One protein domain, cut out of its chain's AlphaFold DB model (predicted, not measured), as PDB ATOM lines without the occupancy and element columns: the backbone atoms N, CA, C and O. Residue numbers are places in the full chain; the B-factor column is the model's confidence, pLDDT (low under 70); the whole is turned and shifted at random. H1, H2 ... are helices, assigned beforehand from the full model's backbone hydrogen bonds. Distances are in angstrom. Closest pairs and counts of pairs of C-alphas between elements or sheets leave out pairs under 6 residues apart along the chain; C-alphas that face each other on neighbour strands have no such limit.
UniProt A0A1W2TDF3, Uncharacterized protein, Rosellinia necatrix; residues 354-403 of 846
ATOM      1  N   LYS A 354      85.213  87.606 114.657       97.50
ATOM      2  CA  LYS A 354      84.125  86.731 114.219       97.50
ATOM      3  C   LYS A 354      84.051  86.694 112.695       97.50
ATOM      4  O   LYS A 354      84.615  87.540 112.007       97.50
ATOM      5  N   GLN A 355      83.229  85.787 112.168       96.38
ATOM      6  CA  GLN A 355      82.850  85.818 110.756       96.38
ATOM      7  C   GLN A 355      82.201  87.162 110.361       96.38
ATOM      8  O   GLN A 355      82.561  87.706 109.327       96.38
ATOM      9  N   GLU A 356      81.336  87.729 111.217       97.69
ATOM     10  CA  GLU A 356      80.746  89.071 111.038       97.69
ATOM     11  C   GLU A 356      81.833  90.138 110.780       97.69
ATOM     12  O   GLU A 356      81.788  90.841 109.773       97.69
ATOM     13  N   ASP A 357      82.852  90.203 111.648       97.56
ATOM     14  CA  ASP A 357      83.939  91.187 111.552       97.56
ATOM     15  C   ASP A 357      84.832  90.965 110.317       97.56
ATOM     16  O   ASP A 357      85.424  91.915 109.805       97.56
ATOM     17  N   ILE A 358      84.960  89.715 109.851       96.94
ATOM     18  CA  ILE A 358      85.734  89.336 108.658       96.94
ATOM     19  C   ILE A 358      84.976  89.701 107.378       96.94
ATOM     20  O   ILE A 358      85.587  90.246 106.457       96.94
ATOM     21  N   ASP A 359      83.669  89.435 107.325       96.69
ATOM     22  CA  ASP A 359      82.810  89.751 106.182       96.69
ATOM     23  C   ASP A 359      82.706  91.283 105.988       96.69
ATOM     24  O   ASP A 359      82.866  91.770 104.865       96.69
ATOM     25  N   ASP A 360      82.579  92.059 107.076       97.94
ATOM     26  CA  ASP A 360      82.578  93.537 107.064       97.94
ATOM     27  C   ASP A 360      83.864  94.148 106.464       97.94
ATOM     28  O   ASP A 360      83.821  95.185 105.793       97.94
ATOM     29  N   ILE A 361      85.026  93.518 106.682       97.19
ATOM     30  CA  ILE A 361      86.328  93.997 106.176       97.19
ATOM     31  C   ILE A 361      86.827  93.229 104.942       97.19
ATOM     32  O   ILE A 361      87.933  93.503 104.463       97.19
ATOM     33  N   ALA A 362      86.028  92.307 104.394       96.81
ATOM     34  CA  ALA A 362      86.452  91.347 103.372       96.81
ATOM     35  C   ALA A 362      87.088  92.013 102.144       96.81
ATOM     36  O   ALA A 362      88.136  91.570 101.682       96.81
ATOM     37  N   LEU A 363      86.533  93.130 101.659       96.81
ATOM     38  CA  LEU A 363      87.101  93.880 100.527       96.81
ATOM     39  C   LEU A 363      88.525  94.397 100.808       96.81
ATOM     40  O   LEU A 363      89.376  94.371  99.925       96.81
ATOM     41  N   THR A 364      88.807  94.813 102.049       97.44
ATOM     42  CA  THR A 364      90.131  95.320 102.469       97.44
ATOM     43  C   THR A 364      91.136  94.189 102.706       97.44
ATOM     44  O   THR A 364      92.346  94.411 102.620       97.44
ATOM     45  N   ILE A 365      90.650  92.981 103.015       96.38
ATOM     46  CA  ILE A 365      91.463  91.759 103.053       96.38
ATOM     47  C   ILE A 365      91.809  91.335 101.622       96.38
ATOM     48  O   ILE A 365      92.988  91.220 101.302       96.38
ATOM     49  N   LEU A 366      90.807  91.182 100.750       95.88
ATOM     50  CA  LEU A 366      90.967  90.699  99.373       95.88
ATOM     51  C   LEU A 366      91.895  91.585  98.527       95.88
ATOM     52  O   LEU A 366      92.695  91.047  97.770       95.88
ATOM     53  N   GLU A 367      91.870  92.912  98.706       97.38
ATOM     54  CA  GLU A 367      92.815  93.855  98.072       97.38
ATOM     55  C   GLU A 367      94.296  93.567  98.423       97.38
ATOM     56  O   GLU A 367      95.204  93.960  97.693       97.38
ATOM     57  N   LYS A 368      94.555  92.893  99.551       97.00
ATOM     58  CA  LYS A 368      95.896  92.674 100.128       97.00
ATOM     59  C   LYS A 368      96.314  91.205 100.184       97.00
ATOM     60  O   LYS A 368      97.442  90.914 100.587       97.00
ATOM     61  N   CYS A 369      95.429  90.286  99.814       97.56
ATOM     62  CA  CYS A 369      95.748  88.871  99.686       97.56
ATOM     63  C   CYS A 369      96.719  88.637  98.521       97.56
ATOM     64  O   CYS A 369      96.634  89.290  97.485       97.56
ATOM     65  N   SER A 370      97.624  87.671  98.674       98.00
ATOM     66  CA  SER A 370      98.371  87.123  97.540       98.00
ATOM     67  C   SER A 370      97.494  86.162  96.738       98.00
ATOM     68  O   SER A 370      96.607  85.518  97.305       98.00
ATOM     69  N   ASP A 371      97.799  85.987  95.451       97.38
ATOM     70  CA  ASP A 371      97.131  84.996  94.594       97.38
ATOM     71  C   ASP A 371      97.168  83.595  95.230       97.38
ATOM     72  O   ASP A 371      96.150  82.921  95.306       97.38
ATOM     73  N   GLU A 372      98.301  83.207  95.831       97.69
ATOM     74  CA  GLU A 372      98.446  81.937  96.558       97.69
ATOM     75  C   GLU A 372      97.471  81.799  97.747       97.69
ATOM     76  O   GLU A 372      96.977  80.704  98.025       97.69
ATOM     77  N   PHE A 373      97.168  82.887  98.465       97.50
ATOM     78  CA  PHE A 373      96.150  82.860  99.518       97.50
ATOM     79  C   PHE A 373      94.748  82.696  98.919       97.50
ATOM     80  O   PHE A 373      93.953  81.918  99.444       97.50
ATOM     81  N   LEU A 374      94.456  83.402  97.821       97.31
ATOM     82  CA  LEU A 374      93.167  83.326  97.130       97.31
ATOM     83  C   LEU A 374      92.931  81.931  96.532       97.31
ATOM     84  O   LEU A 374      91.842  81.388  96.701       97.31
ATOM     85  N   ASP A 375      93.952  81.314  95.934       97.38
ATOM     86  CA  ASP A 375      93.910  79.945  95.411       97.38
ATOM     87  C   ASP A 375      93.676  78.921  96.531       97.38
ATOM     88  O   ASP A 375      92.780  78.086  96.420       97.38
ATOM     89  N   ARG A 376      94.404  79.015  97.656       97.62
ATOM     90  CA  ARG A 376      94.190  78.144  98.831       97.62
ATOM     91  C   ARG A 376      92.791  78.325  99.435       97.62
ATOM     92  O   ARG A 376      92.157  77.346  99.830       97.62
ATOM     93  N   ALA A 377      92.290  79.560  99.508       96.44
ATOM     94  CA  ALA A 377      90.940  79.853  99.987       96.44
ATOM     95  C   ALA A 377      89.867  79.308  99.027       96.44
ATOM     96  O   ALA A 377      88.875  78.728  99.475       96.44
ATOM     97  N   LEU A 378      90.086  79.427  97.714       95.69
ATOM     98  CA  LEU A 378      89.225  78.860  96.680       95.69
ATOM     99  C   LEU A 378      89.232  77.327  96.723       95.69
ATOM    100  O   LEU A 378      88.164  76.730  96.661       95.69
ATOM    101  N   GLU A 379      90.385  76.684  96.899       97.00
ATOM    102  CA  GLU A 379      90.511  75.227  97.033       97.00
ATOM    103  C   GLU A 379      89.705  74.698  98.234       97.00
ATOM    104  O   GLU A 379      88.906  73.767  98.100       97.00
ATOM    105  N   GLN A 380      89.841  75.336  99.402       97.38
ATOM    106  CA  GLN A 380      89.051  74.992 100.591       97.38
ATOM    107  C   GLN A 380      87.559  75.298 100.406       97.38
ATOM    108  O   GLN A 380      86.698  74.562 100.906       97.38
ATOM    109  N   ARG A 381      87.214  76.345  99.646       96.00
ATOM    110  CA  ARG A 381      85.815  76.636  99.330       96.00
ATOM    111  C   ARG A 381      85.222  75.617  98.359       96.00
ATOM    112  O   ARG A 381      84.099  75.185  98.585       96.00
ATOM    113  N   LEU A 382      85.968  75.178  97.347       95.50
ATOM    114  CA  LEU A 382      85.551  74.153  96.383       95.50
ATOM    115  C   LEU A 382      85.250  72.807  97.059       95.50
ATOM    116  O   LEU A 382      84.299  72.139  96.673       95.50
ATOM    117  N   LYS A 383      85.984  72.456  98.123       96.25
ATOM    118  CA  LYS A 383      85.730  71.260  98.952       96.25
ATOM    119  C   LYS A 383      84.447  71.325  99.796       96.25
ATOM    120  O   LYS A 383      84.003  70.296 100.291       96.25
ATOM    121  N   THR A 384      83.871  72.514 100.002       96.69
ATOM    122  CA  THR A 384      82.779  72.755 100.975       96.69
ATOM    123  C   THR A 384      81.544  73.447 100.387       96.69
ATOM    124  O   THR A 384      80.553  73.660 101.088       96.69
ATOM    125  N   ILE A 385      81.582  73.840  99.114       96.69
ATOM    126  CA  ILE A 385      80.488  74.528  98.427       96.69
ATOM    127  C   ILE A 385      79.550  73.518  97.753       96.69
ATOM    128  O   ILE A 385      79.978  72.651  96.996       96.69
ATOM    129  N   ALA A 386      78.243  73.639  97.997       94.88
ATOM    130  CA  ALA A 386      77.247  72.831  97.295       94.88
ATOM    131  C   ALA A 386      77.257  73.144  95.788       94.88
ATOM    132  O   ALA A 386      77.338  74.314  95.407       94.88
ATOM    133  N   ALA A 387      77.105  72.125  94.933       91.19
ATOM    134  CA  ALA A 387      77.246  72.246  93.476       91.19
ATOM    135  C   ALA A 387      76.432  73.406  92.868       91.19
ATOM    136  O   ALA A 387      76.983  74.231  92.144       91.19
ATOM    137  N   ARG A 388      75.154  73.561  93.246       89.50
ATOM    138  CA  ARG A 388      74.306  74.686  92.802       89.50
ATOM    139  C   ARG A 388      74.852  76.058  93.221       89.50
ATOM    140  O   ARG A 388      74.784  77.014  92.458       89.50
ATOM    141  N   SER A 389      75.438  76.168  94.414       91.50
ATOM    142  CA  SER A 389      76.064  77.412  94.886       91.50
ATOM    143  C   SER A 389      77.338  77.741  94.098       91.50
ATOM    144  O   SER A 389      77.574  78.912  93.793       91.50
ATOM    145  N   LEU A 390      78.109  76.721  93.698       91.50
ATOM    146  CA  LEU A 390      79.281  76.866  92.829       91.50
ATOM    147  C   LEU A 390      78.893  77.288  91.408       91.50
ATOM    148  O   LEU A 390      79.460  78.246  90.892       91.50
ATOM    149  N   ILE A 391      77.898  76.633  90.802       89.75
ATOM    150  CA  ILE A 391      77.373  76.992  89.475       89.75
ATOM    151  C   ILE A 391      76.879  78.447  89.492       89.75
ATOM    152  O   ILE A 391      77.348  79.259  88.698       89.75
ATOM    153  N   ASN A 392      76.050  78.827  90.470       88.50
ATOM    154  CA  ASN A 392      75.568  80.206  90.610       88.50
ATOM    155  C   ASN A 392      76.710  81.213  90.875       88.50
ATOM    156  O   ASN A 392      76.602  82.380  90.507       88.50
ATOM    157  N   ALA A 393      77.808  80.811  91.527       90.44
ATOM    158  CA  ALA A 393      78.983  81.668  91.710       90.44
ATOM    159  C   ALA A 393      79.785  81.849  90.409       90.44
ATOM    160  O   ALA A 393      80.212  82.962  90.112       90.44
ATOM    161  N   LEU A 394      79.947  80.788  89.613       91.12
ATOM    162  CA  LEU A 394      80.618  80.832  88.310       91.12
ATOM    163  C   LEU A 394      79.791  81.577  87.247       91.12
ATOM    164  O   LEU A 394      80.374  82.256  86.403       91.12
ATOM    165  N   ALA A 395      78.459  81.503  87.322       89.19
ATOM    166  CA  ALA A 395      77.534  82.285  86.501       89.19
ATOM    167  C   ALA A 395      77.564  83.778  86.878       89.19
ATOM    168  O   ALA A 395      77.741  84.620  86.004       89.19
ATOM    169  N   ARG A 396      77.525  84.127  88.178       88.38
ATOM    170  CA  ARG A 396      77.764  85.514  88.649       88.38
ATOM    171  C   ARG A 396      79.150  86.068  88.300       88.38
ATOM    172  O   ARG A 396      79.309  87.280  88.275       88.38
ATOM    173  N   ALA A 397      80.138  85.206  88.072       91.38
ATOM    174  CA  ALA A 397      81.469  85.593  87.610       91.38
ATOM    175  C   ALA A 397      81.592  85.624  86.071       91.38
ATOM    176  O   ALA A 397      82.704  85.740  85.565       91.38
ATOM    177  N   GLU A 398      80.486  85.447  85.334       89.50
ATOM    178  CA  GLU A 398      80.413  85.405  83.861       89.50
ATOM    179  C   GLU A 398      81.266  84.288  83.211       89.50
ATOM    180  O   GLU A 398      81.421  84.217  81.992       89.50
ATOM    181  N   ARG A 399      81.788  83.341  84.008       90.62
ATOM    182  CA  ARG A 399      82.732  82.299  83.554       90.62
ATOM    183  C   ARG A 399      82.071  81.073  82.928       90.62
ATOM    184  O   ARG A 399      82.777  80.260  82.336       90.62
ATOM    185  N   LEU A 400      80.758  80.911  83.094       84.94
ATOM    186  CA  LEU A 400      79.999  79.763  82.581       84.94
ATOM    187  C   LEU A 400      79.374  79.987  81.197       84.94
ATOM    188  O   LEU A 400      79.013  79.009  80.553       84.94
ATOM    189  N   GLY A 401      79.226  81.238  80.748       84.25
ATOM    190  CA  GLY A 401      78.494  81.573  79.517       84.25
ATOM    191  C   GLY A 401      76.962  81.461  79.618       84.25
ATOM    192  O   GLY A 401      76.284  81.736  78.635       84.25
ATOM    193  N   TYR A 402      76.435  81.105  80.793       79.50
ATOM    194  CA  TYR A 402      75.007  81.053  81.115       79.50
ATOM    195  C   TYR A 402      74.690  82.069  82.218       79.50
ATOM    196  O   TYR A 402      75.453  82.197  83.182       79.50
ATOM    197  N   GLU A 403      73.568  82.777  82.097       76.19
ATOM    198  CA  GLU A 403      73.098  83.713  83.123       76.19
ATOM    199  C   GLU A 403      72.408  82.981  84.286       76.19
ATOM    200  O   GLU A 403      71.907  81.867  84.139       76.19
TER     201      GLU A 403
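AT A GLANCE: This is residues 354 to 403 of the 846 residues of an uncharacterized protein of Rosellinia necatrix (UniProt A0A1W2TDF3). Picture an open arch of helices with a hollow middle: the short helices H1 and H2 follow one another down one leg, the longest helix, H3, slants across as the bridge, and H4 makes the other leg. No helix touches another, and residues 397 to 403 trail on from H4 as a tail with no named element. The printed part has 50 residues with four named helices, in the order H1, H2, H3, H4, and no named strand; the class is all helix. The whole is loose, with a radius of gyration of the C-alphas of 12.7 A and spans of 32 by 21 by 20 A.

IN THESE COORDINATES: Find C-alpha 355 at (82.850, 85.818, 110.756); there H1 begins, running to Asp 360. Past Ile 361 you reach H2, residues 362 to 366. At C-alpha 371, (97.131, 84.996, 94.594), H3 begins; it holds residues 371 to 382 and is 16.0 A long from first to last C-alpha. H4, residues 387 to 396, covers 14.1 A and ends at C-alpha 396, (77.764, 85.514, 88.649).

HOW THE PARTS SIT: Start at H1 and H2, which meet only through their link and are near each other, with 5 pairs of C-alphas within 10 A. H2 and H3 are only just apart, at a closest 8.0 A. Next look at H3 and H4, which are close but not clearly touching: their closest C-alphas, those of Leu 382 and Leu 390, are 7.7 A apart. They run opposite ways at a steep tilt of 42 degrees. H4 is apart from H1 and from H2, and H1 is apart from H3. In H1, H2, H3 and H4 every O i to N i+4 pair is within hydrogen-bond range.

THE WHOLE: The two C-alphas farthest apart, those of Lys 354 and Gly 401, are 35.5 A from each other. The printed part has no cut, and the links H1 to H2, H2 to H3 and H3 to H4 are tight. Residues 354 to 365, 367 to 373 and 375 to 380 stand free. Read the B-factor column for the model's confidence: the mean pLDDT of the printed part is 93.9, and no printed residue is under 70.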